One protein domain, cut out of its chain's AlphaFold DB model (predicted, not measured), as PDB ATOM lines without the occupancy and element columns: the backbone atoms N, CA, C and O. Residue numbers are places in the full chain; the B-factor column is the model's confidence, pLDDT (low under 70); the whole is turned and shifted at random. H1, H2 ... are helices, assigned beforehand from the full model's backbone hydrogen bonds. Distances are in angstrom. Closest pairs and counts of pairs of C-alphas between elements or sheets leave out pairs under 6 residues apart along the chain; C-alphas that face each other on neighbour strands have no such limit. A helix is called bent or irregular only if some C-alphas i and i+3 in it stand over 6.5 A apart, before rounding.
ATOM      1  N   GLN A 609      41.896  -2.086 -43.187       87.38
ATOM      2  CA  GLN A 609      42.482  -0.959 -42.458       87.38
ATOM      3  C   GLN A 609      43.348  -1.399 -41.267       87.38
ATOM      4  O   GLN A 609      44.030  -0.555 -40.684       87.38
ATOM      5  N   SER A 610      43.312  -2.679 -40.875       85.31
ATOM      6  CA  SER A 610      43.934  -3.195 -39.644       85.31
ATOM      7  C   SER A 610      45.435  -2.904 -39.576       85.31
ATOM      8  O   SER A 610      45.870  -2.170 -38.692       85.31
ATOM      9  N   MET A 611      46.208  -3.367 -40.562       81.69
ATOM     10  CA  MET A 611      47.654  -3.138 -40.657       81.69
ATOM     11  C   MET A 611      48.002  -1.641 -40.627       81.69
ATOM     12  O   MET A 611      48.903  -1.226 -39.901       81.69
ATOM     13  N   GLY A 612      47.256  -0.805 -41.359       78.00
ATOM     14  CA  GLY A 612      47.452   0.647 -41.355       78.00
ATOM     15  C   GLY A 612      47.195   1.284 -39.984       78.00
ATOM     16  O   GLY A 612      47.963   2.145 -39.554       78.00
ATOM     17  N   ARG A 613      46.156   0.833 -39.269       82.88
ATOM     18  CA  ARG A 613      45.794   1.321 -37.928       82.88
ATOM     19  C   ARG A 613      46.732   0.814 -36.833       82.88
ATOM     20  O   ARG A 613      46.997   1.574 -35.902       82.88
ATOM     21  N   ASN A 614      47.242  -0.412 -36.946       83.00
ATOM     22  CA  ASN A 614      48.272  -0.953 -36.058       83.00
ATOM     23  C   ASN A 614      49.589  -0.191 -36.247       83.00
ATOM     24  O   ASN A 614      50.170   0.266 -35.266       83.00
ATOM     25  N   ALA A 615      49.995   0.051 -37.500       76.88
ATOM     26  CA  ALA A 615      51.163   0.863 -37.828       76.88
ATOM     27  C   ALA A 615      51.044   2.288 -37.267       76.88
ATOM     28  O   ALA A 615      51.981   2.788 -36.654       76.88
ATOM     29  N   ASP A 616      49.894   2.950 -37.436       81.12
ATOM     30  CA  ASP A 616      49.665   4.278 -36.853       81.12
ATOM     31  C   ASP A 616      49.730   4.245 -35.312       81.12
ATOM     32  O   ASP A 616      50.333   5.126 -34.704       81.12
ATOM     33  N   PHE A 617      49.135   3.233 -34.669       81.62
ATOM     34  CA  PHE A 617      49.133   3.082 -33.209       81.62
ATOM     35  C   PHE A 617      50.539   2.851 -32.641       81.62
ATOM     36  O   PHE A 617      50.961   3.590 -31.752       81.62
ATOM     37  N   LEU A 618      51.285   1.895 -33.199       79.06
ATOM     38  CA  LEU A 618      52.670   1.599 -32.826       79.06
ATOM     39  C   LEU A 618      53.584   2.813 -33.058       79.06
ATOM     40  O   LEU A 618      54.432   3.145 -32.227       79.06
ATOM     41  N   TYR A 619      53.358   3.540 -34.155       75.69
ATOM     42  CA  TYR A 619      54.054   4.789 -34.434       75.69
ATOM     43  C   TYR A 619      53.816   5.829 -33.332       75.69
ATOM     44  O   TYR A 619      54.766   6.372 -32.772       75.69
ATOM     45  N   LEU A 620      52.553   6.091 -32.992       75.69
ATOM     46  CA  LEU A 620      52.168   7.058 -31.962       75.69
ATOM     47  C   LEU A 620      52.704   6.684 -30.575       75.69
ATOM     48  O   LEU A 620      53.115   7.571 -29.825       75.69
ATOM     49  N   LEU A 621      52.727   5.386 -30.259       78.44
ATOM     50  CA  LEU A 621      53.293   4.862 -29.024       78.44
ATOM     51  C   LEU A 621      54.810   5.113 -28.962       78.44
ATOM     52  O   LEU A 621      55.278   5.793 -28.050       78.44
ATOM     53  N   SER A 622      55.563   4.671 -29.978       72.31
ATOM     54  CA  SER A 622      57.020   4.884 -30.035       72.31
ATOM     55  C   SER A 622      57.402   6.372 -29.974       72.31
ATOM     56  O   SER A 622      58.347   6.737 -29.279       72.31
ATOM     57  N   ARG A 623      56.624   7.256 -30.620       71.50
ATOM     58  CA  ARG A 623      56.811   8.717 -30.568       71.50
ATOM     59  C   ARG A 623      56.673   9.315 -29.183       71.50
ATOM     60  O   ARG A 623      57.449  10.199 -28.829       71.50
ATOM     61  N   LYS A 624      55.660   8.885 -28.433       73.88
ATOM     62  CA  LYS A 624      55.421   9.397 -27.088       73.88
ATOM     63  C   LYS A 624      56.636   9.114 -26.199       73.88
ATOM     64  O   LYS A 624      57.155  10.036 -25.580       73.88
ATOM     65  N   ASN A 625      57.141   7.886 -26.241       66.69
ATOM     66  CA  ASN A 625      58.235   7.440 -25.379       66.69
ATOM     67  C   ASN A 625      59.597   7.996 -25.841       66.69
ATOM     68  O   ASN A 625      60.424   8.382 -25.020       66.69
ATOM     69  N   ALA A 626      59.805   8.165 -27.153       56.47
ATOM     70  CA  ALA A 626      60.990   8.846 -27.685       56.47
ATOM     71  C   ALA A 626      61.101  10.311 -27.206       56.47
ATOM     72  O   ALA A 626      62.206  10.789 -26.945       56.47
ATOM     73  N   SER A 627      59.967  10.999 -26.995       51.97
ATOM     74  CA  SER A 627      59.954  12.374 -26.468       51.97
ATOM     75  C   SER A 627      60.424  12.500 -25.009       51.97
ATOM     76  O   SER A 627      60.825  13.588 -24.599       51.97
ATOM     77  N   GLU A 628      60.440  11.397 -24.250       52.34
ATOM     78  CA  GLU A 628      60.990  11.333 -22.887       52.34
ATOM     79  C   GLU A 628      62.510  11.068 -22.898       52.34
ATOM     80  O   GLU A 628      63.231  11.593 -22.052       52.34
ATOM     81  N   ASN A 629      63.009  10.351 -23.915       44.47
ATOM     82  CA  ASN A 629      64.429  10.000 -24.085       44.47
ATOM     83  C   ASN A 629      65.231  10.973 -24.981       44.47
ATOM     84  O   ASN A 629      66.451  10.855 -25.081       44.47
ATOM     85  N   GLY A 630      64.577  11.950 -25.619       43.06
ATOM     86  CA  GLY A 630      65.226  13.017 -26.396       43.06
ATOM     87  C   GLY A 630      65.354  12.772 -27.907       43.06
ATOM     88  O   GLY A 630      65.907  13.619 -28.612       43.06
ATOM     89  N   GLU A 631      64.810  11.674 -28.433       43.53
ATOM     90  CA  GLU A 631      64.794  11.387 -29.872       43.53
ATOM     91  C   GLU A 631      63.491  11.866 -30.528       43.53
ATOM     92  O   GLU A 631      62.392  11.677 -30.009       43.53
ATOM     93  N   SER A 632      63.593  12.512 -31.693       42.84
ATOM     94  CA  SER A 632      62.436  13.080 -32.402       42.84
ATOM     95  C   SER A 632      62.126  12.300 -33.683       42.84
ATOM     96  O   SER A 632      62.988  12.140 -34.544       42.84
ATOM     97  N   LEU A 633      60.872  11.863 -33.828       41.75
ATOM     98  CA  LEU A 633      60.341  11.087 -34.964       41.75
ATOM     99  C   LEU A 633      59.351  11.943 -35.811       41.75
ATOM    100  O   LEU A 633      58.910  12.972 -35.324       41.75
ATOM    101  N   PRO A 634      58.973  11.593 -37.064       41.47
ATOM    102  CA  PRO A 634      58.229  12.489 -37.995       41.47
ATOM    103  C   PRO A 634      56.849  13.120 -37.592       41.47
ATOM    104  O   PRO A 634      56.830  14.241 -37.084       41.47
ATOM    105  N   GLY A 635      55.681  12.502 -37.876       40.44
ATOM    106  CA  GLY A 635      54.337  12.908 -37.372       40.44
ATOM    107  C   GLY A 635      53.132  12.717 -38.322       40.44
ATOM    108  O   GLY A 635      53.333  12.600 -39.530       40.44
ATOM    109  N   TRP A 636      51.874  12.707 -37.825       38.00
ATOM    110  CA  TRP A 636      50.651  12.293 -38.589       38.00
ATOM    111  C   TRP A 636      49.323  13.068 -38.269       38.00
ATOM    112  O   TRP A 636      49.219  13.639 -37.202       38.00
ATOM    113  N   THR A 637      48.337  13.202 -39.197       36.47
ATOM    114  CA  THR A 637      47.372  14.359 -39.346       36.47
ATOM    115  C   THR A 637      45.874  14.285 -39.020       36.47
ATOM    116  O   THR A 637      45.158  13.542 -39.681       36.47
ATOM    117  N   GLY A 638      45.370  15.284 -38.256       25.62
ATOM    118  CA  GLY A 638      43.945  15.621 -38.064       25.62
ATOM    119  C   GLY A 638      43.436  16.998 -37.529       25.62
ATOM    120  O   GLY A 638      44.154  17.824 -36.983       25.62
ATOM    121  N   LEU A 639      42.126  17.206 -37.722       28.36
ATOM    122  CA  LEU A 639      41.203  18.357 -37.518       28.36
ATOM    123  C   LEU A 639      40.738  18.790 -36.076       28.36
ATOM    124  O   LEU A 639      41.440  18.635 -35.089       28.36
ATOM    125  N   ASN A 640      39.578  19.467 -36.019       36.97
ATOM    126  CA  ASN A 640      38.945  20.226 -34.926       36.97
ATOM    127  C   ASN A 640      39.887  21.092 -34.080       36.97
ATOM    128  O   ASN A 640      40.253  20.792 -32.954       36.97
ATOM    129  N   THR A 641      40.298  22.207 -34.668       47.91
ATOM    130  CA  THR A 641      41.567  22.815 -34.287       47.91
ATOM    131  C   THR A 641      41.554  24.322 -34.144       47.91
ATOM    132  O   THR A 641      42.596  24.852 -33.802       47.91
ATOM    133  N   GLN A 642      40.476  25.048 -34.457       59.53
ATOM    134  CA  GLN A 642      40.612  26.473 -34.800       59.53
ATOM    135  C   GLN A 642      41.328  27.317 -33.738       59.53
ATOM    136  O   GLN A 642      42.334  27.948 -34.054       59.53
ATOM    137  N   ASP A 643      40.828  27.329 -32.505       59.94
ATOM    138  CA  ASP A 643      41.444  28.121 -31.439       59.94
ATOM    139  C   ASP A 643      42.735  27.463 -30.931       59.94
ATOM    140  O   ASP A 643      43.719  28.157 -30.694       59.94
ATOM    141  N   ILE A 644      42.784  26.125 -30.890       63.06
ATOM    142  CA  ILE A 644      43.985  25.347 -30.542       63.06
ATOM    143  C   ILE A 644      45.159  25.723 -31.459       63.06
ATOM    144  O   ILE A 644      46.228  26.045 -30.965       63.06
ATOM    145  N   MET A 645      44.946  25.766 -32.778       73.62
ATOM    146  CA  MET A 645      45.933  26.113 -33.809       73.62
ATOM    147  C   MET A 645      46.461  27.546 -33.696       73.62
ATOM    148  O   MET A 645      47.592  27.811 -34.106       73.62
ATOM    149  N   ILE A 646      45.625  28.473 -33.215       66.88
ATOM    150  CA  ILE A 646      45.991  29.880 -33.043       66.88
ATOM    151  C   ILE A 646      46.792  30.058 -31.750       66.88
ATOM    152  O   ILE A 646      47.845  30.701 -31.767       66.88
ATOM    153  N   GLU A 647      46.301  29.503 -30.639       65.12
ATOM    154  CA  GLU A 647      46.920  29.670 -29.322       65.12
ATOM    155  C   GLU A 647      48.201  28.823 -29.172       65.12
ATOM    156  O   GLU A 647      49.162  29.311 -28.581       65.12
ATOM    157  N   SER A 648      48.289  27.644 -29.811       70.12
ATOM    158  CA  SER A 648      49.537  26.862 -29.937       70.12
ATOM    159  C   SER A 648      50.478  27.355 -31.046       70.12
ATOM    160  O   SER A 648      51.515  26.753 -31.313       70.12
ATOM    161  N   GLU A 649      50.139  28.470 -31.697       76.75
ATOM    162  CA  GLU A 649      50.963  29.179 -32.684       76.75
ATOM    163  C   GLU A 649      51.232  28.441 -34.018       76.75
ATOM    164  O   GLU A 649      51.885  29.000 -34.903       76.75
ATOM    165  N   ILE A 650      50.689  27.234 -34.224       79.75
ATOM    166  CA  ILE A 650      50.938  26.419 -35.429       79.75
ATOM    167  C   ILE A 650      50.279  26.975 -36.706       79.75
ATOM    168  O   ILE A 650      50.752  26.698 -37.814       79.75
ATOM    169  N   VAL A 651      49.215  27.786 -36.591       80.75
ATOM    170  CA  VAL A 651      48.603  28.512 -37.720       80.75
ATOM    171  C   VAL A 651      48.208  29.935 -37.323       80.75
ATOM    172  O   VAL A 651      47.411  30.167 -36.419       80.75
ATOM    173  N   ALA A 652      48.694  30.920 -38.083       75.75
ATOM    174  CA  ALA A 652      48.321  32.319 -37.892       75.75
ATOM    175  C   ALA A 652      46.821  32.578 -38.191       75.75
ATOM    176  O   ALA A 652      46.316  32.068 -39.201       75.75
ATOM    177  N   PRO A 653      46.124  33.455 -37.432       67.88
ATOM    178  CA  PRO A 653      44.684  33.715 -37.581       67.88
ATOM    179  C   PRO A 653      44.218  33.995 -39.018       67.88
ATOM    180  O   PRO A 653      43.215  33.440 -39.465       67.88
ATOM    181  N   GLY A 654      44.974  34.790 -39.784       70.56
ATOM    182  CA  GLY A 654      44.647  35.111 -41.181       70.56
ATOM    183  C   GLY A 654      44.696  33.915 -42.144       70.56
ATOM    184  O   GLY A 654      44.044  33.941 -43.184       70.56
ATOM    185  N   SER A 655      45.423  32.845 -41.802       75.00
ATOM    186  CA  SER A 655      45.499  31.614 -42.606       75.00
ATOM    187  C   SER A 655      44.434  30.573 -42.241       75.00
ATOM    188  O   SER A 655      44.174  29.679 -43.049       75.00
ATOM    189  N   MET A 656      43.780  30.688 -41.077       72.69
ATOM    190  CA  MET A 656      42.853  29.673 -40.555       72.69
ATOM    191  C   MET A 656      41.721  29.319 -41.521       72.69
ATOM    192  O   MET A 656      41.435  28.143 -41.732       72.69
ATOM    193  N   LYS A 657      41.114  30.318 -42.173       70.44
ATOM    194  CA  LYS A 657      40.035  30.092 -43.147       70.44
ATOM    195  C   LYS A 657      40.497  29.234 -44.331       70.44
ATOM    196  O   LYS A 657      39.732  28.403 -44.809       70.44
ATOM    197  N   GLY A 658      41.731  29.418 -44.803       69.50
ATOM    198  CA  GLY A 658      42.308  28.621 -45.891       69.50
ATOM    199  C   GLY A 658      42.724  27.213 -45.454       69.50
ATOM    200  O   GLY A 658      42.580  26.272 -46.228       69.50
ATOM    201  N   VAL A 659      43.167  27.063 -44.200       77.50
ATOM    202  CA  VAL A 659      43.487  25.770 -43.572       77.50
ATOM    203  C   VAL A 659      42.217  24.928 -43.389       77.50
ATOM    204  O   VAL A 659      42.121  23.852 -43.976       77.50
ATOM    205  N   LEU A 660      41.201  25.440 -42.687       71.62
ATOM    206  CA  LEU A 660      39.963  24.705 -42.373       71.62
ATOM    207  C   LEU A 660      39.066  24.431 -43.590       71.62
ATOM    208  O   LEU A 660      38.251  23.516 -43.559       71.62
ATOM    209  N   SER A 661      39.193  25.213 -44.669       70.00
ATOM    210  CA  SER A 661      38.461  24.962 -45.922       70.00
ATOM    211  C   SER A 661      39.189  24.030 -46.896       70.00
ATOM    212  O   SER A 661      38.715  23.854 -48.015       70.00
ATOM    213  N   GLY A 662      40.355  23.483 -46.529       70.88
ATOM    214  CA  GLY A 662      41.173  22.628 -47.402       70.88
ATOM    215  C   GLY A 662      41.886  23.360 -48.551       70.88
ATOM    216  O   GLY A 662      42.770  22.790 -49.185       70.88
ATOM    217  N   LYS A 663      41.579  24.646 -48.793       73.12
ATOM    218  CA  LYS A 663      42.165  25.475 -49.868       73.12
ATOM    219  C   LYS A 663      43.682  25.648 -49.782       73.12
ATOM    220  O   LYS A 663      44.308  26.115 -50.730       73.12
ATOM    221  N   HIS A 664      44.285  25.332 -48.644       78.44
ATOM    222  CA  HIS A 664      45.730  25.325 -48.471       78.44
ATOM    223  C   HIS A 664      46.241  23.917 -48.172       78.44
ATOM    224  O   HIS A 664      47.009  23.772 -47.231       78.44
ATOM    225  N   TYR A 665      45.839  22.917 -48.969       79.44
ATOM    226  CA  TYR A 665      46.129  21.479 -48.819       79.44
ATOM    227  C   TYR A 665      47.352  21.146 -47.944       79.44
ATOM    228  O   TYR A 665      47.177  20.688 -46.823       79.44
ATOM    229  N   ASN A 666      48.581  21.477 -48.362       77.31
ATOM    230  CA  ASN A 666      49.797  21.170 -47.587       77.31
ATOM    231  C   ASN A 666      49.813  21.765 -46.160       77.31
ATOM    232  O   ASN A 666      50.299  21.127 -45.231       77.31
ATOM    233  N   ARG A 667      49.283  22.980 -45.966       80.44
ATOM    234  CA  ARG A 667      49.119  23.608 -44.641       80.44
ATOM    235  C   ARG A 667      47.922  23.046 -43.879       80.44
ATOM    236  O   ARG A 667      48.034  22.919 -42.669       80.44
ATOM    237  N   SER A 668      46.826  22.700 -44.556       81.56
ATOM    238  CA  SER A 668      45.687  21.988 -43.964       81.56
ATOM    239  C   SER A 668      46.157  20.660 -43.375       81.56
ATOM    240  O   SER A 668      46.148  20.494 -42.163       81.56
ATOM    241  N   ILE A 669      46.703  19.785 -44.219       80.69
ATOM    242  CA  ILE A 669      47.311  18.504 -43.850       80.69
ATOM    243  C   ILE A 669      48.364  18.701 -42.742       80.69
ATOM    244  O   ILE A 669      48.229  18.096 -41.684       80.69
ATOM    245  N   ARG A 670      49.365  19.591 -42.884       81.44
ATOM    246  CA  ARG A 670      50.402  19.764 -41.837       81.44
ATOM    247  C   ARG A 670      49.878  20.308 -40.504       81.44
ATOM    248  O   ARG A 670      50.295  19.829 -39.459       81.44
ATOM    249  N   ALA A 671      48.993  21.298 -40.507       83.31
ATOM    250  CA  ALA A 671      48.447  21.814 -39.254       83.31
ATOM    251  C   ALA A 671      47.573  20.753 -38.572       83.31
ATOM    252  O   ALA A 671      47.544  20.646 -37.348       83.31
ATOM    253  N   HIS A 672      46.927  19.912 -39.379       83.94
ATOM    254  CA  HIS A 672      46.262  18.730 -38.887       83.94
ATOM    255  C   HIS A 672      47.268  17.716 -38.288       83.94
ATOM    256  O   HIS A 672      47.002  17.189 -37.208       83.94
ATOM    257  N   LYS A 673      48.468  17.523 -38.875       81.88
ATOM    258  CA  LYS A 673      49.608  16.727 -38.317       81.88
ATOM    259  C   LYS A 673      49.780  16.945 -36.815       81.88
ATOM    260  O   LYS A 673      49.721  16.014 -36.026       81.88
ATOM    261  N   MET A 674      49.856  18.197 -36.401       85.56
ATOM    262  CA  MET A 674      50.154  18.499 -35.005       85.56
ATOM    263  C   MET A 674      49.012  18.165 -34.034       85.56
ATOM    264  O   MET A 674      49.286  17.758 -32.909       85.56
ATOM    265  N   VAL A 675      47.740  18.306 -34.434       84.31
ATOM    266  CA  VAL A 675      46.616  18.176 -33.483       84.31
ATOM    267  C   VAL A 675      46.067  16.755 -33.364       84.31
ATOM    268  O   VAL A 675      45.668  16.378 -32.266       84.31
ATOM    269  N   TYR A 676      46.097  15.926 -34.418       87.69
ATOM    270  CA  TYR A 676      45.841  14.483 -34.243       87.69
ATOM    271  C   TYR A 676      46.824  13.883 -33.261       87.69
ATOM    272  O   TYR A 676      46.408  13.282 -32.278       87.69
ATOM    273  N   GLU A 677      48.114  14.088 -33.513       86.44
ATOM    274  CA  GLU A 677      49.151  13.481 -32.704       86.44
ATOM    275  C   GLU A 677      49.090  13.962 -31.251       86.44
ATOM    276  O   GLU A 677      49.090  13.135 -30.344       86.44
ATOM    277  N   ALA A 678      48.931  15.268 -31.015       88.94
ATOM    278  CA  ALA A 678      48.774  15.811 -29.668       88.94
ATOM    279  C   ALA A 678      47.557  15.232 -28.926       88.94
ATOM    280  O   ALA A 678      47.687  14.754 -27.800       88.94
ATOM    281  N   MET A 679      46.378  15.225 -29.563       88.69
ATOM    282  CA  MET A 679      45.162  14.658 -28.966       88.69
ATOM    283  C   MET A 679      45.303  13.155 -28.717       88.69
ATOM    284  O   MET A 679      44.821  12.639 -27.713       88.69
ATOM    285  N   GLN A 680      45.993  12.446 -29.603       88.88
ATOM    286  CA  GLN A 680      46.167  11.009 -29.504       88.88
ATOM    287  C   GLN A 680      47.227  10.619 -28.460       88.88
ATOM    288  O   GLN A 680      47.012   9.637 -27.755       88.88
ATOM    289  N   ARG A 681      48.290  11.418 -28.255       89.56
ATOM    290  CA  ARG A 681      49.201  11.283 -27.099       89.56
ATOM    291  C   ARG A 681      48.458  11.501 -25.773       89.56
ATOM    292  O   ARG A 681      48.602  10.676 -24.874       89.56
ATOM    293  N   LEU A 682      47.604  12.528 -25.672       90.88
ATOM    294  CA  LEU A 682      46.749  12.759 -24.491       90.88
ATOM    295  C   LEU A 682      45.782  11.582 -24.240       90.88
ATOM    296  O   LEU A 682      45.637  11.114 -23.110       90.88
ATOM    297  N   ARG A 683      45.155  11.037 -25.293       92.25
ATOM    298  CA  ARG A 683      44.267   9.865 -25.183       92.25
ATOM    299  C   ARG A 683      45.020   8.576 -24.819       92.25
ATOM    300  O   ARG A 683      44.459   7.729 -24.130       92.25
ATOM    301  N   LEU A 684      46.280   8.426 -25.242       89.50
ATOM    302  CA  LEU A 684      47.175   7.332 -24.831       89.50
ATOM    303  C   LEU A 684      47.610   7.457 -23.360       89.50
ATOM    304  O   LEU A 684      47.599   6.463 -22.643       89.50
ATOM    305  N   GLN A 685      47.909   8.665 -22.866       90.06
ATOM    306  CA  GLN A 685      48.159   8.898 -21.433       90.06
ATOM    307  C   GLN A 685      46.947   8.508 -20.566       90.06
ATOM    308  O   GLN A 685      47.113   7.867 -19.529       90.06
ATOM    309  N   ALA A 686      45.725   8.834 -21.002       90.56
ATOM    310  CA  ALA A 686      44.503   8.419 -20.308       90.56
ATOM    311  C   ALA A 686      44.302   6.886 -20.312       90.56
ATOM    312  O   ALA A 686      43.803   6.333 -19.331       90.56
ATOM    313  N   PHE A 687      44.715   6.200 -21.385       91.38
ATOM    314  CA  PHE A 687      44.696   4.737 -21.481       91.38
ATOM    315  C   PHE A 687      45.708   4.081 -20.533       91.38
ATOM    316  O   PHE A 687      45.321   3.240 -19.728       91.38
ATOM    317  N   GLU A 688      46.969   4.511 -20.537       87.19
ATOM    318  CA  GLU A 688      48.015   3.991 -19.640       87.19
ATOM    319  C   GLU A 688      47.683   4.150 -18.154       87.19
ATOM    320  O   GLU A 688      47.967   3.266 -17.344       87.19
ATOM    321  N   LYS A 689      47.030   5.260 -17.790       88.19
ATOM    322  CA  LYS A 689      46.507   5.480 -16.434       88.19
ATOM    323  C   LYS A 689      45.410   4.480 -16.045       88.19
ATOM    324  O   LYS A 689      45.175   4.300 -14.855       88.19
ATOM    325  N   SER A 690      44.760   3.835 -17.017       88.25
ATOM    326  CA  SER A 690      43.733   2.807 -16.795       88.25
ATOM    327  C   SER A 690      44.248   1.363 -16.825       88.25
ATOM    328  O   SER A 690      43.511   0.475 -16.402       88.25
ATOM    329  N   LEU A 691      45.486   1.128 -17.280       88.19
ATOM    330  CA  LEU A 691      46.083  -0.209 -17.355       88.19
ATOM    331  C   LEU A 691      46.466  -0.763 -15.974       88.19
ATOM    332  O   LEU A 691      47.001  -0.051 -15.113       88.19
ATOM    333  N   THR A 692      46.263  -2.067 -15.805       87.25
ATOM    334  CA  THR A 692      46.784  -2.868 -14.692       87.25
ATOM    335  C   THR A 692      48.302  -3.049 -14.791       87.25
ATOM    336  O   THR A 692      48.924  -2.780 -15.820       87.25
ATOM    337  N   THR A 693      48.929  -3.532 -13.715       83.00
ATOM    338  CA  THR A 693      50.382  -3.765 -13.671       83.00
ATOM    339  C   THR A 693      50.859  -4.741 -14.754       83.00
ATOM    340  O   THR A 693      51.909  -4.509 -15.340       83.00
ATOM    341  N   SER A 694      50.081  -5.785 -15.067       79.56
ATOM    342  CA  SER A 694      50.459  -6.786 -16.080       79.56
ATOM    343  C   SER A 694      50.373  -6.239 -17.509       79.56
ATOM    344  O   SER A 694      51.249  -6.506 -18.327       79.56
ATOM    345  N   GLU A 695      49.343  -5.443 -17.811       83.56
ATOM    346  CA  GLU A 695      49.177  -4.812 -19.131       83.56
ATOM    347  C   GLU A 695      50.240  -3.725 -19.371       83.56
ATOM    348  O   GLU A 695      50.678  -3.518 -20.502       83.56
ATOM    349  N   LYS A 696      50.719  -3.058 -18.308       83.00
ATOM    350  CA  LYS A 696      51.862  -2.133 -18.392       83.00
ATOM    351  C   LYS A 696      53.157  -2.845 -18.773       83.00
ATOM    352  O   LYS A 696      53.886  -2.326 -19.608       83.00
ATOM    353  N   THR A 697      53.404  -4.054 -18.269       81.44
ATOM    354  CA  THR A 697      54.573  -4.849 -18.683       81.44
ATOM    355  C   THR A 697      54.516  -5.229 -20.173       81.44
ATOM    356  O   THR A 697      55.540  -5.176 -20.848       81.44
ATOM    357  N   GLN A 698      53.329  -5.537 -20.716       80.50
ATOM    358  CA  GLN A 698      53.138  -5.780 -22.159       80.50
ATOM    359  C   GLN A 698      53.336  -4.502 -22.999       80.50
ATOM    360  O   GLN A 698      53.832  -4.553 -24.123       80.50
ATOM    361  N   LEU A 699      52.980  -3.335 -22.457       83.81
ATOM    362  CA  LEU A 699      53.267  -2.047 -23.092       83.81
ATOM    363  C   LEU A 699      54.777  -1.748 -23.114       83.81
ATOM    364  O   LEU A 699      55.312  -1.305 -24.130       83.81
ATOM    365  N   GLU A 700      55.463  -1.993 -21.998       82.50
ATOM    366  CA  GLU A 700      56.906  -1.787 -21.837       82.50
ATOM    367  C   GLU A 700      57.731  -2.701 -22.756       82.50
ATOM    368  O   GLU A 700      58.690  -2.224 -23.364       82.50
ATOM    369  N   SER A 701      57.337  -3.966 -22.953       83.38
ATOM    370  CA  SER A 701      58.037  -4.872 -23.878       83.38
ATOM    371  C   SER A 701      57.964  -4.401 -25.336       83.38
ATOM    372  O   SER A 701      58.989  -4.365 -26.015       83.38
ATOM    373  N   ILE A 702      56.794  -3.948 -25.804       83.44
ATOM    374  CA  ILE A 702      56.628  -3.368 -27.151       83.44
ATOM    375  C   ILE A 702      57.501  -2.112 -27.319       83.44
ATOM    376  O   ILE A 702      58.066  -1.881 -28.390       83.44
ATOM    377  N   ASN A 703      57.656  -1.310 -26.261       80.94
ATOM    378  CA  ASN A 703      58.506  -0.119 -26.290       80.94
ATOM    379  C   ASN A 703      59.997  -0.456 -26.405       80.94
ATOM    380  O   ASN A 703      60.696   0.234 -27.143       80.94
ATOM    381  N   LEU A 704      60.470  -1.508 -25.729       82.25
ATOM    382  CA  LEU A 704      61.846  -1.999 -25.858       82.25
ATOM    383  C   LEU A 704      62.118  -2.507 -27.282       82.25
ATOM    384  O   LEU A 704      63.062  -2.056 -27.923       82.25
ATOM    385  N   VAL A 705      61.215  -3.321 -27.843       82.38
ATOM    386  CA  VAL A 705      61.309  -3.797 -29.237       82.38
ATOM    387  C   VAL A 705      61.338  -2.629 -30.245       82.38
ATOM    388  O   VAL A 705      62.030  -2.692 -31.260       82.38
ATOM    389  N   MET A 706      60.638  -1.526 -29.956       75.88
ATOM    390  CA  MET A 706      60.689  -0.288 -30.753       75.88
ATOM    391  C   MET A 706      61.944   0.572 -30.535       75.88
ATOM    392  O   MET A 706      62.223   1.446 -31.361       75.88
ATOM    393  N   GLN A 707      62.688   0.379 -29.448       77.56
ATOM    394  CA  GLN A 707      63.995   1.012 -29.243       77.56
ATOM    395  C   GLN A 707      65.091   0.238 -29.989       77.56
ATOM    396  O   GLN A 707      65.929   0.866 -30.634       77.56
ATOM    397  N   ASP A 708      65.013  -1.095 -29.999       78.50
ATOM    398  CA  ASP A 708      65.957  -1.966 -30.711       78.50
ATOM    399  C   ASP A 708      65.882  -1.813 -32.248       78.50
ATOM    400  O   ASP A 708      66.906  -1.869 -32.931       78.50
ATOM    401  N   ASP A 709      64.695  -1.564 -32.820       72.75
ATOM    402  CA  ASP A 709      64.488  -1.305 -34.262       72.75
ATOM    403  C   ASP A 709      64.754   0.171 -34.641       72.75
ATOM    404  O   ASP A 709      63.902   0.845 -35.226       72.75
ATOM    405  N   SER A 710      65.905   0.730 -34.252       62.97
ATOM    406  CA  SER A 710      66.217   2.171 -34.383       62.97
ATOM    407  C   SER A 710      66.131   2.712 -35.821       62.97
ATOM    408  O   SER A 710      65.609   3.810 -36.029       62.97
ATOM    409  N   GLU A 711      66.545   1.926 -36.822       62.19
ATOM    410  CA  GLU A 711      66.446   2.280 -38.251       62.19
ATOM    411  C   GLU A 711      65.032   2.075 -38.839       62.19
ATOM    412  O   GLU A 711      64.723   2.613 -39.904       62.19
ATOM    413  N   ARG A 712      64.129   1.421 -38.088       67.81
ATOM    414  CA  ARG A 712      62.710   1.162 -38.413       67.81
ATOM    415  C   ARG A 712      62.475   0.204 -39.587       67.81
ATOM    416  O   ARG A 712      61.400   0.231 -40.193       67.81
ATOM    417  N   ASP A 713      63.437  -0.668 -39.874       67.75
ATOM    418  CA  ASP A 713      63.345  -1.671 -40.939       67.75
ATOM    419  C   ASP A 713      62.291  -2.746 -40.634       67.75
ATOM    420  O   ASP A 713      61.561  -3.174 -41.531       67.75
ATOM    421  N   LYS A 714      62.144  -3.140 -39.361       74.81
ATOM    422  CA  LYS A 714      61.164  -4.156 -38.928       74.81
ATOM    423  C   LYS A 714      59.818  -3.561 -38.524       74.81
ATOM    424  O   LYS A 714      58.914  -4.284 -38.102       74.81
ATOM    425  N   PHE A 715      59.637  -2.252 -38.683       75.94
ATOM    426  CA  PHE A 715      58.479  -1.528 -38.169       75.94
ATOM    427  C   PHE A 715      57.131  -2.093 -38.651       75.94
ATOM    428  O   PHE A 715      56.179  -2.143 -37.876       75.94
ATOM    429  N   LEU A 716      57.039  -2.538 -39.912       74.38
ATOM    430  CA  LEU A 716      55.821  -3.152 -40.467       74.38
ATOM    431  C   LEU A 716      55.610  -4.611 -40.032       74.38
ATOM    432  O   LEU A 716      54.473  -5.075 -40.034       74.38
ATOM    433  N   GLU A 717      56.668  -5.319 -39.636       79.44
ATOM    434  CA  GLU A 717      56.581  -6.678 -39.090       79.44
ATOM    435  C   GLU A 717      56.088  -6.626 -37.641       79.44
ATOM    436  O   GLU A 717      55.107  -7.279 -37.292       79.44
ATOM    437  N   ILE A 718      56.694  -5.760 -36.818       79.81
ATOM    438  CA  ILE A 718      56.292  -5.519 -35.421       79.81
ATOM    439  C   ILE A 718      54.871  -4.924 -35.398       79.81
ATOM    440  O   ILE A 718      53.990  -5.417 -34.697       79.81
ATOM    441  N   SER A 719      54.635  -3.960 -36.294       76.81
ATOM    442  CA  SER A 719      53.422  -3.762 -37.098       76.81
ATOM    443  C   SER A 719      52.275  -4.770 -36.947       76.81
ATOM    444  O   SER A 719      51.170  -4.435 -36.508       76.81
ATOM    445  N   ALA A 720      52.523  -5.981 -37.438       81.00
ATOM    446  CA  ALA A 720      51.553  -7.060 -37.585       81.00
ATOM    447  C   ALA A 720      51.639  -8.104 -36.455       81.00
ATOM    448  O   ALA A 720      50.904  -9.088 -36.481       81.00
ATOM    449  N   GLY A 721      52.516  -7.896 -35.468       85.88
ATOM    450  CA  GLY A 721      52.688  -8.794 -34.332       85.88
ATOM    451  C   GLY A 721      51.430  -8.916 -33.466       85.88
ATOM    452  O   GLY A 721      50.629  -7.979 -33.342       85.88
ATOM    453  N   ASN A 722      51.280 -10.082 -32.830       85.44
ATOM    454  CA  ASN A 722      50.149 -10.370 -31.945       85.44
ATOM    455  C   ASN A 722      50.095  -9.380 -30.773       85.44
ATOM    456  O   ASN A 722      49.049  -8.780 -30.564       85.44
ATOM    457  N   ASP A 723      51.221  -9.110 -30.103       83.50
ATOM    458  CA  ASP A 723      51.286  -8.202 -28.943       83.50
ATOM    459  C   ASP A 723      50.749  -6.793 -29.259       83.50
ATOM    460  O   ASP A 723      49.960  -6.223 -28.505       83.50
ATOM    461  N   VAL A 724      51.132  -6.236 -30.417       83.62
ATOM    462  CA  VAL A 724      50.658  -4.922 -30.885       83.62
ATOM    463  C   VAL A 724      49.166  -4.969 -31.217       83.62
ATOM    464  O   VAL A 724      48.439  -4.016 -30.934       83.62
ATOM    465  N   THR A 725      48.696  -6.081 -31.785       86.50
ATOM    466  CA  THR A 725      47.287  -6.289 -32.140       86.50
ATOM    467  C   THR A 725      46.404  -6.444 -30.898       86.50
ATOM    468  O   THR A 725      45.363  -5.795 -30.809       86.50
ATOM    469  N   GLU A 726      46.830  -7.221 -29.902       87.88
ATOM    470  CA  GLU A 726      46.146  -7.380 -28.613       87.88
ATOM    471  C   GLU A 726      46.071  -6.053 -27.852       87.88
ATOM    472  O   GLU A 726      44.984  -5.616 -27.463       87.88
ATOM    473  N   LEU A 727      47.200  -5.348 -27.727       87.62
ATOM    474  CA  LEU A 727      47.246  -4.028 -27.099       87.62
ATOM    475  C   LEU A 727      46.342  -3.019 -27.827       87.62
ATOM    476  O   LEU A 727      45.669  -2.207 -27.184       87.62
ATOM    477  N   LYS A 728      46.266  -3.088 -29.163       87.88
ATOM    478  CA  LYS A 728      45.360  -2.258 -29.964       87.88
ATOM    479  C   LYS A 728      43.886  -2.587 -29.715       87.88
ATOM    480  O   LYS A 728      43.072  -1.663 -29.651       87.88
ATOM    481  N   VAL A 729      43.531  -3.861 -29.536       90.19
ATOM    482  CA  VAL A 729      42.168  -4.281 -29.163       90.19
ATOM    483  C   VAL A 729      41.807  -3.765 -27.767       90.19
ATOM    484  O   VAL A 729      40.741  -3.165 -27.606       90.19
ATOM    485  N   MET A 730      42.705  -3.891 -26.783       90.38
ATOM    486  CA  MET A 730      42.510  -3.318 -25.442       90.38
ATOM    487  C   MET A 730      42.315  -1.794 -25.496       90.38
ATOM    488  O   MET A 730      41.404  -1.252 -24.862       90.38
ATOM    489  N   TYR A 731      43.112  -1.103 -26.315       91.50
ATOM    490  CA  TYR A 731      42.983   0.333 -26.547       91.50
ATOM    491  C   TYR A 731      41.626   0.721 -27.153       91.50
ATOM    492  O   TYR A 731      40.974   1.655 -26.677       91.50
ATOM    493  N   ASP A 732      41.156  -0.006 -28.169       90.81
ATOM    494  CA  ASP A 732      39.864   0.264 -28.806       90.81
ATOM    495  C   ASP A 732      38.682  -0.022 -27.865       90.81
ATOM    496  O   ASP A 732      37.709   0.738 -27.849       90.81
ATOM    497  N   MET A 733      38.779  -1.055 -27.019       92.12
ATOM    498  CA  MET A 733      37.800  -1.326 -25.960       92.12
ATOM    499  C   MET A 733      37.750  -0.199 -24.919       92.12
ATOM    500  O   MET A 733      36.657   0.242 -24.547       92.12
ATOM    501  N   PHE A 734      38.906   0.321 -24.489       93.56
ATOM    502  CA  PHE A 734      38.985   1.491 -23.609       93.56
ATOM    503  C   PHE A 734      38.336   2.728 -24.247       93.56
ATOM    504  O   PHE A 734      37.489   3.373 -23.621       93.56
ATOM    505  N   VAL A 735      38.684   3.035 -25.502       92.25
ATOM    506  CA  VAL A 735      38.132   4.179 -26.244       92.25
ATOM    507  C   VAL A 735      36.616   4.056 -26.385       92.25
ATOM    508  O   VAL A 735      35.917   5.045 -26.153       92.25
ATOM    509  N   LYS A 736      36.090   2.867 -26.704       91.12
ATOM    510  CA  LYS A 736      34.643   2.619 -26.789       91.12
ATOM    511  C   LYS A 736      33.956   2.876 -25.443       91.12
ATOM    512  O   LYS A 736      33.082   3.737 -25.367       91.12
ATOM    513  N   LYS A 737      34.420   2.223 -24.371       91.12
ATOM    514  CA  LYS A 737      33.864   2.354 -23.011       91.12
ATOM    515  C   LYS A 737      33.852   3.808 -22.521       91.12
ATOM    516  O   LYS A 737      32.847   4.277 -21.996       91.12
ATOM    517  N   ARG A 738      34.944   4.554 -22.725       90.00
ATOM    518  CA  ARG A 738      35.021   5.979 -22.352       90.00
ATOM    519  C   ARG A 738      34.143   6.878 -23.229       90.00
ATOM    520  O   ARG A 738      33.586   7.846 -22.717       90.00
ATOM    521  N   SER A 739      33.968   6.553 -24.511       88.81
ATOM    522  CA  SER A 739      33.087   7.300 -25.430       88.81
ATOM    523  C   SER A 739      31.595   7.097 -25.137       88.81
ATOM    524  O   SER A 739      30.783   7.968 -25.449       88.81
ATOM    525  N   GLU A 740      31.219   5.970 -24.530       87.12
ATOM    526  CA  GLU A 740      29.861   5.727 -24.027       87.12
ATOM    527  C   GLU A 740      29.575   6.547 -22.756       87.12
ATOM    528  O   GLU A 740      28.469   7.066 -22.598       87.12
ATOM    529  N   GLN A 741      30.584   6.708 -21.891       86.94
ATOM    530  CA  GLN A 741      30.494   7.410 -20.604       86.94
ATOM    531  C   GLN A 741      30.588   8.939 -20.708       86.94
ATOM    532  O   GLN A 741      29.918   9.641 -19.956       86.94
ATOM    533  N   ASN A 742      31.430   9.473 -21.600       86.50
ATOM    534  CA  ASN A 742      31.783  10.894 -21.619       86.50
ATOM    535  C   ASN A 742      31.575  11.509 -23.024       86.50
ATOM    536  O   ASN A 742      32.317  11.180 -23.959       86.50
ATOM    537  N   PRO A 743      30.601  12.428 -23.203       82.50
ATOM    538  CA  PRO A 743      30.317  13.048 -24.501       82.50
ATOM    539  C   PRO A 743      31.483  13.851 -25.088       82.50
ATOM    540  O   PRO A 743      31.652  13.879 -26.308       82.50
ATOM    541  N   LEU A 744      32.305  14.486 -24.245       82.06
ATOM    542  CA  LEU A 744      33.482  15.233 -24.687       82.06
ATOM    543  C   LEU A 744      34.564  14.277 -25.210       82.06
ATOM    544  O   LEU A 744      35.070  14.478 -26.315       82.06
ATOM    545  N   PHE A 745      34.859  13.205 -24.469       89.25
ATOM    546  CA  PHE A 745      35.771  12.136 -24.897       89.25
ATOM    547  C   PHE A 745      35.326  11.528 -26.233       89.25
ATOM    548  O   PHE A 745      36.144  11.332 -27.136       89.25
ATOM    549  N   SER A 746      34.023  11.258 -26.362       86.81
ATOM    550  CA  SER A 746      33.390  10.696 -27.559       86.81
ATOM    551  C   SER A 746      33.572  11.607 -28.772       86.81
ATOM    552  O   SER A 746      34.134  11.189 -29.781       86.81
ATOM    553  N   PHE A 747      33.225  12.891 -28.640       83.31
ATOM    554  CA  PHE A 747      33.367  13.880 -29.709       83.31
ATOM    555  C   PHE A 747      34.823  14.046 -30.175       83.31
ATOM    556  O   PHE A 747      35.090  14.035 -31.379       83.31
ATOM    557  N   TRP A 748      35.784  14.140 -29.247       85.94
ATOM    558  CA  TRP A 748      37.205  14.224 -29.608       85.94
ATOM    559  C   TRP A 748      37.760  12.898 -30.158       85.94
ATOM    560  O   TRP A 748      38.650  12.917 -31.005       85.94
ATOM    561  N   SER A 749      37.186  11.752 -29.784       89.69
ATOM    562  CA  SER A 749      37.518  10.447 -30.374       89.69
ATOM    563  C   SER A 749      36.974  10.277 -31.796       89.69
ATOM    564  O   SER A 749      37.723   9.848 -32.671       89.69
ATOM    565  N   SER A 750      35.728  10.679 -32.069       84.88
ATOM    566  CA  SER A 750      35.164  10.756 -33.429       84.88
ATOM    567  C   SER A 750      35.977  11.685 -34.325       84.88
ATOM    568  O   SER A 750      36.198  11.424 -35.507       84.88
ATOM    569  N   TYR A 751      36.454  12.775 -33.732       85.88
ATOM    570  CA  TYR A 751      37.350  13.704 -34.375       85.88
ATOM    571  C   TYR A 751      38.696  13.036 -34.763       85.88
ATOM    572  O   TYR A 751      39.086  13.135 -35.926       85.88
ATOM    573  N   ILE A 752      39.361  12.316 -33.849       88.25
ATOM    574  CA  ILE A 752      40.584  11.531 -34.126       88.25
ATOM    575  C   ILE A 752      40.332  10.449 -35.199       88.25
ATOM    576  O   ILE A 752      41.210  10.166 -36.014       88.25
ATOM    577  N   GLU A 753      39.129   9.873 -35.250       87.69
ATOM    578  CA  GLU A 753      38.748   8.826 -36.205       87.69
ATOM    579  C   GLU A 753      38.594   9.340 -37.650       87.69
ATOM    580  O   GLU A 753      39.237   8.797 -38.546       87.69
ATOM    581  N   MET A 754      37.851  10.438 -37.894       87.25
ATOM    582  CA  MET A 754      37.724  11.103 -39.225       87.25
ATOM    583  C   MET A 754      39.069  11.359 -39.927       87.25
ATOM    584  O   MET A 754      39.183  11.563 -41.134       87.25
ATOM    585  N   VAL A 755      40.079  11.436 -39.090       87.62
ATOM    586  CA  VAL A 755      41.411  11.944 -39.287       87.62
ATOM    587  C   VAL A 755      42.388  10.819 -39.547       87.62
ATOM    588  O   VAL A 755      43.123  10.878 -40.528       87.62
ATOM    589  N   GLN A 756      42.302   9.747 -38.760       87.94
ATOM    590  CA  GLN A 756      42.948   8.492 -39.092       87.94
ATOM    591  C   GLN A 756      42.428   7.975 -40.441       87.94
ATOM    592  O   GLN A 756      43.223   7.557 -41.272       87.94
ATOM    593  N   LEU A 757      41.132   8.114 -40.736       90.38
ATOM    594  CA  LEU A 757      40.576   7.780 -42.053       90.38
ATOM    595  C   LEU A 757      41.202   8.595 -43.199       90.38
ATOM    596  O   LEU A 757      41.629   8.017 -44.198       90.38
ATOM    597  N   LEU A 758      41.343   9.917 -43.040       89.44
ATOM    598  CA  LEU A 758      42.053  10.766 -44.010       89.44
ATOM    599  C   LEU A 758      43.516  10.326 -44.198       89.44
ATOM    600  O   LEU A 758      44.049  10.390 -45.306       89.44
ATOM    601  N   LEU A 759      44.172   9.882 -43.126       85.56
ATOM    602  CA  LEU A 759      45.540   9.379 -43.177       85.56
ATOM    603  C   LEU A 759      45.670   8.031 -43.857       85.56
ATOM    604  O   LEU A 759      46.610   7.863 -44.623       85.56
ATOM    605  N   LEU A 760      44.743   7.106 -43.620       86.75
ATOM    606  CA  LEU A 760      44.692   5.815 -44.300       86.75
ATOM    607  C   LEU A 760      44.454   6.011 -45.804       86.75
ATOM    608  O   LEU A 760      45.154   5.405 -46.608       86.75
ATOM    609  N   TYR A 761      43.583   6.946 -46.190       90.31
ATOM    610  CA  TYR A 761      43.355   7.319 -47.592       90.31
ATOM    611  C   TYR A 761      44.602   7.941 -48.255       90.31
ATOM    612  O   TYR A 761      44.972   7.612 -49.388       90.31
ATOM    613  N   ILE A 762      45.322   8.812 -47.534       87.38
ATOM    614  CA  ILE A 762      46.618   9.335 -47.992       87.38
ATOM    615  C   ILE A 762      47.663   8.215 -48.048       87.38
ATOM    616  O   ILE A 762      48.402   8.146 -49.026       87.38
ATOM    617  N   ARG A 763      47.734   7.332 -47.043       85.12
ATOM    618  CA  ARG A 763      48.653   6.185 -46.983       85.12
ATOM    619  C   ARG A 763      48.458   5.309 -48.213       85.12
ATOM    620  O   ARG A 763      49.423   5.129 -48.944       85.12
ATOM    621  N   ALA A 764      47.217   4.924 -48.499       88.69
ATOM    622  CA  ALA A 764      46.830   4.165 -49.678       88.69
ATOM    623  C   ALA A 764      47.335   4.796 -50.983       88.69
ATOM    624  O   ALA A 764      48.035   4.159 -51.764       88.69
ATOM    625  N   THR A 765      47.095   6.099 -51.171       87.31
ATOM    626  CA  THR A 765      47.611   6.850 -52.332       87.31
ATOM    627  C   THR A 765      49.142   6.852 -52.403       87.31
ATOM    628  O   THR A 765      49.723   6.833 -53.484       87.31
ATOM    629  N   ARG A 766      49.824   6.918 -51.256       84.06
ATOM    630  CA  ARG A 766      51.287   7.021 -51.165       84.06
ATOM    631  C   ARG A 766      52.014   5.681 -51.291       84.06
ATOM    632  O   ARG A 766      53.202   5.714 -51.607       84.06
ATOM    633  N   THR A 767      51.330   4.561 -51.053       82.38
ATOM    634  CA  THR A 767      51.826   3.179 -51.209       82.38
ATOM    635  C   THR A 767      51.226   2.445 -52.411       82.38
ATOM    636  O   THR A 767      51.587   1.299 -52.651       82.38
ATOM    637  N   THR A 768      50.327   3.088 -53.165       87.31
ATOM    638  CA  THR A 768      49.562   2.482 -54.273       87.31
ATOM    639  C   THR A 768      48.623   1.344 -53.826       87.31
ATOM    640  O   THR A 768      48.227   0.507 -54.627       87.31
ATOM    641  N   ARG A 825      57.311   8.538 -58.948       77.38
ATOM    642  CA  ARG A 825      58.310   9.287 -59.747       77.38
ATOM    643  C   ARG A 825      59.775   9.028 -59.370       77.38
ATOM    644  O   ARG A 825      60.666   9.537 -60.043       77.38
ATOM    645  N   GLN A 826      60.022   8.296 -58.289       71.00
ATOM    646  CA  GLN A 826      61.351   8.004 -57.743       71.00
ATOM    647  C   GLN A 826      61.363   6.590 -57.154       71.00
ATOM    648  O   GLN A 826      60.314   6.098 -56.747       71.00
ATOM    649  N   GLN A 827      62.531   5.954 -57.073       68.94
ATOM    650  CA  GLN A 827      62.665   4.601 -56.513       68.94
ATOM    651  C   GLN A 827      63.208   4.594 -55.074       68.94
ATOM    652  O   GLN A 827      62.937   3.661 -54.330       68.94
ATOM    653  N   ASN A 828      63.875   5.670 -54.639       65.69
ATOM    654  CA  ASN A 828      64.544   5.771 -53.333       65.69
ATOM    655  C   ASN A 828      63.606   5.692 -52.112       65.69
ATOM    656  O   ASN A 828      64.084   5.600 -50.987       65.69
ATOM    657  N   TYR A 829      62.289   5.810 -52.301       68.88
ATOM    658  CA  TYR A 829      61.323   5.851 -51.207       68.88
ATOM    659  C   TYR A 829      60.008   5.157 -51.600       68.88
ATOM    660  O   TYR A 829      59.326   5.664 -52.490       68.88
ATOM    661  N   PRO A 830      59.572   4.080 -50.916       65.25
ATOM    662  CA  PRO A 830      58.323   3.393 -51.261       65.25
ATOM    663  C   PRO A 830      57.085   4.262 -50.991       65.25
ATOM    664  O   PRO A 830      56.178   4.334 -51.811       65.25
ATOM    665  N   PHE A 831      57.075   5.015 -49.884       75.94
ATOM    666  CA  PHE A 831      55.972   5.908 -49.516       75.94
ATOM    667  C   PHE A 831      56.001   7.236 -50.301       75.94
ATOM    668  O   PHE A 831      56.134   8.299 -49.690       75.94
ATOM    669  N   SER A 832      55.985   7.239 -51.638       76.94
ATOM    670  CA  SER A 832      56.035   8.502 -52.402       76.94
ATOM    671  C   SER A 832      55.150   8.634 -53.631       76.94
ATOM    672  O   SER A 832      55.174   9.714 -54.231       76.94
ATOM    673  N   SER A 833      54.312   7.643 -53.929       84.06
ATOM    674  CA  SER A 833      53.308   7.743 -54.987       84.06
ATOM    675  C   SER A 833      52.416   8.984 -54.816       84.06
ATOM    676  O   SER A 833      52.246   9.505 -53.706       84.06
ATOM    677  N   LYS A 895      61.807  16.475 -47.339       63.81
ATOM    678  CA  LYS A 895      61.682  17.616 -46.403       63.81
ATOM    679  C   LYS A 895      60.986  17.281 -45.075       63.81
ATOM    680  O   LYS A 895      61.232  17.942 -44.071       63.81
ATOM    681  N   ASP A 896      60.098  16.290 -45.090       62.72
ATOM    682  CA  ASP A 896      59.350  15.795 -43.928       62.72
ATOM    683  C   ASP A 896      60.195  14.909 -42.980       62.72
ATOM    684  O   ASP A 896      59.776  14.651 -41.857       62.72
ATOM    685  N   LEU A 897      61.374  14.463 -43.430       65.75
ATOM    686  CA  LEU A 897      62.371  13.656 -42.712       65.75
ATOM    687  C   LEU A 897      63.623  14.469 -42.318       65.75
ATOM    688  O   LEU A 897      64.490  13.949 -41.624       65.75
ATOM    689  N   ASP A 898      63.746  15.731 -42.749       69.75
ATOM    690  CA  ASP A 898      64.856  16.599 -42.335       69.75
ATOM    691  C   ASP A 898      64.827  16.778 -40.805       69.75
ATOM    692  O   ASP A 898      63.802  17.191 -40.264       69.75
ATOM    693  N   LYS A 899      65.947  16.571 -40.097       72.50
ATOM    694  CA  LYS A 899      66.004  16.701 -38.622       72.50
ATOM    695  C   LYS A 899      65.392  18.016 -38.106       72.50
ATOM    696  O   LYS A 899      64.555  18.007 -37.211       72.50
ATOM    697  N   THR A 900      65.689  19.137 -38.770       76.75
ATOM    698  CA  THR A 900      65.122  20.463 -38.444       76.75
ATOM    699  C   THR A 900      63.611  20.587 -38.695       76.75
ATOM    700  O   THR A 900      62.949  21.427 -38.085       76.75
ATOM    701  N   ARG A 901      63.029  19.783 -39.599       75.94
ATOM    702  CA  ARG A 901      61.572  19.665 -39.765       75.94
ATOM    703  C   ARG A 901      60.974  18.880 -38.614       75.94
ATOM    704  O   ARG A 901      59.974  19.324 -38.061       75.94
ATOM    705  N   VAL A 902      61.587  17.748 -38.296       74.44
ATOM    706  CA  VAL A 902      61.124  16.805 -37.282       74.44
ATOM    707  C   VAL A 902      61.108  17.464 -35.895       74.44
ATOM    708  O   VAL A 902      60.066  17.483 -35.246       74.44
ATOM    709  N   GLU A 903      62.191  18.140 -35.504       79.75
ATOM    710  CA  GLU A 903      62.274  18.943 -34.269       79.75
ATOM    711  C   GLU A 903      61.215  20.064 -34.219       79.75
ATOM    712  O   GLU A 903      60.590  20.312 -33.186       79.75
ATOM    713  N   ALA A 904      60.979  20.747 -35.345       80.94
ATOM    714  CA  ALA A 904      59.990  21.821 -35.427       80.94
ATOM    715  C   ALA A 904      58.538  21.313 -35.362       80.94
ATOM    716  O   ALA A 904      57.665  22.038 -34.878       80.94
ATOM    717  N   ASP A 905      58.271  20.100 -35.852       81.69
ATOM    718  CA  ASP A 905      56.950  19.474 -35.809       81.69
ATOM    719  C   ASP A 905      56.693  18.810 -34.436       81.69
ATOM    720  O   ASP A 905      55.594  18.974 -33.909       81.69
ATOM    721  N   GLU A 906      57.697  18.204 -33.781       83.44
ATOM    722  CA  GLU A 906      57.630  17.766 -32.367       83.44
ATOM    723  C   GLU A 906      57.341  18.948 -31.432       83.44
ATOM    724  O   GLU A 906      56.391  18.910 -30.650       83.44
ATOM    725  N   LYS A 907      58.086  20.056 -31.562       85.75
ATOM    726  CA  LYS A 907      57.822  21.271 -30.779       85.75
ATOM    727  C   LYS A 907      56.376  21.750 -30.945       85.75
ATOM    728  O   LYS A 907      55.728  22.100 -29.963       85.75
ATOM    729  N   ALA A 908      55.869  21.746 -32.176       85.06
ATOM    730  CA  ALA A 908      54.502  22.146 -32.485       85.06
ATOM    731  C   ALA A 908      53.444  21.195 -31.885       85.06
ATOM    732  O   ALA A 908      52.405  21.667 -31.428       85.06
ATOM    733  N   VAL A 909      53.705  19.881 -31.837       86.50
ATOM    734  CA  VAL A 909      52.871  18.900 -31.112       86.50
ATOM    735  C   VAL A 909      52.868  19.207 -29.611       86.50
ATOM    736  O   VAL A 909      51.798  19.324 -29.014       86.50
ATOM    737  N   MET A 910      54.036  19.430 -29.005       86.88
ATOM    738  CA  MET A 910      54.147  19.743 -27.574       86.88
ATOM    739  C   MET A 910      53.510  21.089 -27.198       86.88
ATOM    740  O   MET A 910      52.921  21.211 -26.125       86.88
ATOM    741  N   ASP A 911      53.577  22.097 -28.072       85.38
ATOM    742  CA  ASP A 911      52.886  23.376 -27.879       85.38
ATOM    743  C   ASP A 911      51.351  23.211 -27.979       85.38
ATOM    744  O   ASP A 911      50.615  23.884 -27.252       85.38
ATOM    745  N   VAL A 912      50.839  22.276 -28.799       87.06
ATOM    746  CA  VAL A 912      49.409  21.899 -28.807       87.06
ATOM    747  C   VAL A 912      49.009  21.194 -27.509       87.06
ATOM    748  O   VAL A 912      48.007  21.593 -26.917       87.06
ATOM    749  N   ILE A 913      49.776  20.197 -27.049       86.69
ATOM    750  CA  ILE A 913      49.503  19.449 -25.805       86.69
ATOM    751  C   ILE A 913      49.357  20.419 -24.627       86.69
ATOM    752  O   ILE A 913      48.279  20.511 -24.041       86.69
ATOM    753  N   LYS A 914      50.374  21.262 -24.398       85.25
ATOM    754  CA  LYS A 914      50.373  22.291 -23.342       85.25
ATOM    755  C   LYS A 914      49.181  23.246 -23.450       85.25
ATOM    756  O   LYS A 914      48.639  23.683 -22.437       85.25
ATOM    757  N   THR A 915      48.762  23.584 -24.672       81.38
ATOM    758  CA  THR A 915      47.596  24.450 -24.902       81.38
ATOM    759  C   THR A 915      46.304  23.757 -24.470       81.38
ATOM    760  O   THR A 915      45.504  24.365 -23.762       81.38
ATOM    761  N   VAL A 916      46.104  22.489 -24.840       82.75
ATOM    762  CA  VAL A 916      44.908  21.707 -24.478       82.75
ATOM    763  C   VAL A 916      44.836  21.474 -22.965       82.75
ATOM    764  O   VAL A 916      43.799  21.753 -22.362       82.75
ATOM    765  N   GLU A 917      45.946  21.066 -22.345       82.62
ATOM    766  CA  GLU A 917      46.075  20.887 -20.891       82.62
ATOM    767  C   GLU A 917      45.782  22.181 -20.115       82.62
ATOM    768  O   GLU A 917      45.096  22.150 -19.095       82.62
ATOM    769  N   SER A 918      46.237  23.338 -20.619       71.69
ATOM    770  CA  SER A 918      46.010  24.639 -19.969       71.69
ATOM    771  C   SER A 918      44.546  25.107 -19.967       71.69
ATOM    772  O   SER A 918      44.206  26.042 -19.239       71.69
ATOM    773  N   ILE A 919      43.685  24.478 -20.775       72.25
ATOM    774  CA  ILE A 919      42.274  24.842 -20.918       72.25
ATOM    775  C   ILE A 919      41.392  23.735 -20.320       72.25
ATOM    776  O   ILE A 919      40.918  23.870 -19.191       72.25
ATOM    777  N   ILE A 920      41.170  22.650 -21.070       73.81
ATOM    778  CA  ILE A 920      40.401  21.459 -20.681       73.81
ATOM    779  C   ILE A 920      40.983  20.273 -21.465       73.81
ATOM    780  O   ILE A 920      40.873  20.246 -22.692       73.81
ATOM    781  N   ASN A 921      41.534  19.268 -20.776       84.69
ATOM    782  CA  ASN A 921      41.909  17.997 -21.401       84.69
ATOM    783  C   ASN A 921      40.643  17.146 -21.657       84.69
ATOM    784  O   ASN A 921      40.009  16.721 -20.690       84.69
ATOM    785  N   PRO A 922      40.246  16.865 -22.917       84.00
ATOM    786  CA  PRO A 922      39.034  16.096 -23.208       84.00
ATOM    787  C   PRO A 922      39.108  14.614 -22.811       84.00
ATOM    788  O   PRO A 922      38.072  13.954 -22.810       84.00
TER     789      PRO A 922
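What this domain is: This is residues 609 to 768, 825 to 833 and 895 to 922 of the 1225 residues of an uncharacterized protein of Paramuricea clavata (UniProt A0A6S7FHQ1). A compact pile of crossed helices has H4 running through its middle, with H8 on one side of it and H9 on the other. H1 crosses H4 and H8 nearly at right angles, and H5, H6 and H7 cover H1, while the short hairpin of H2 and H3 sits at the far side, H2 on H9 and H3 on the beginning of H4. The printed part has 197 residues with nine named helices, H1 to H9 in order along the chain, and no named strand; its class is all helix. It is compact, with a radius of gyration of the C-alphas of 16.7 A and spans of 49, 48 and 31 A.

How they stand to each other: H8, residues 743 to 767, is the longest helix. With residues 748 to 755 it touches H4, residues 665 to 688, opposite ways at a steep tilt of 53 degrees; the closest C-alphas, of Tyr 676 and Ile 752, are 6.0 A apart. H7, residues 722 to 741, forms a helical hairpin with H8, at 38 degrees only just a steep tilt; the closest C-alphas are those of Ser 739 and Ser 746, 4.0 A. The hub is H1, residues 609 to 629, which touches five helices. Its residues 609 to 613 touch H8 at 73 degrees, only just about perpendicular, with the C-alphas of Gly 612 and Leu 760 closest at 6.6 A. Its residues 620 to 624 touch H4, about perpendicular at 76 degrees, the closest C-alphas being those of Lys 624 and Arg 681, 6.5 A. H1 also touches H7, H5, residues 693 to 708, and H6, residues 715 to 720; the closest C-alphas of H1 and H6 are those of Ala 615 and Ser 719, 5.2 A. H9, residues 899 to 917, touches H4 the same way at a steep tilt of 58 degrees, with the C-alphas of Met 674 and Val 909 at 4.8 A closest. H2, residues 642 to 647, touches H9, closest at the C-alphas of Ile 644 and Val 912, 6.7 A. H3, residues 653 to 660, touches H4 at the C-alphas of Val 659 and Ser 668, 4.4 A, their closest. H7 and H9 are apart. Every O i to N i+4 pair is within hydrogen-bond range in H2, H5, H6, H7 and H9; the counts are 16 of 17 in H1, 2 of 4 in H3, 18 of 20 in H4 and 20 of 21 in H8.

Where its parts are: H1 begins at C-alpha 609, (42.482, -0.959, -42.458), and is 30.6 A long. H4 measures 34.1 A, H5 23.2 A, H7 28.8 A and H8 35.7 A. H3 is irregular, with C-alphas 654 and 657 7.1 A apart. H9, 27.0 A long, ends at C-alpha 917, (46.075, 20.887, -20.891).

The domain as a whole: The farthest C-alphas, of Gly 654 and Ser 694, are 49.2 A apart. Residues 769 to 824 and 834 to 894 are not printed; the gaps are 12.4 A from C-alpha 768 to 825 and 15.5 A from C-alpha 833 to 895. The link from H1 to H2, residues 630 to 641, is long. The mean pLDDT of the printed part is 77.7, and 36 residues are under 70, among them 625 to 644.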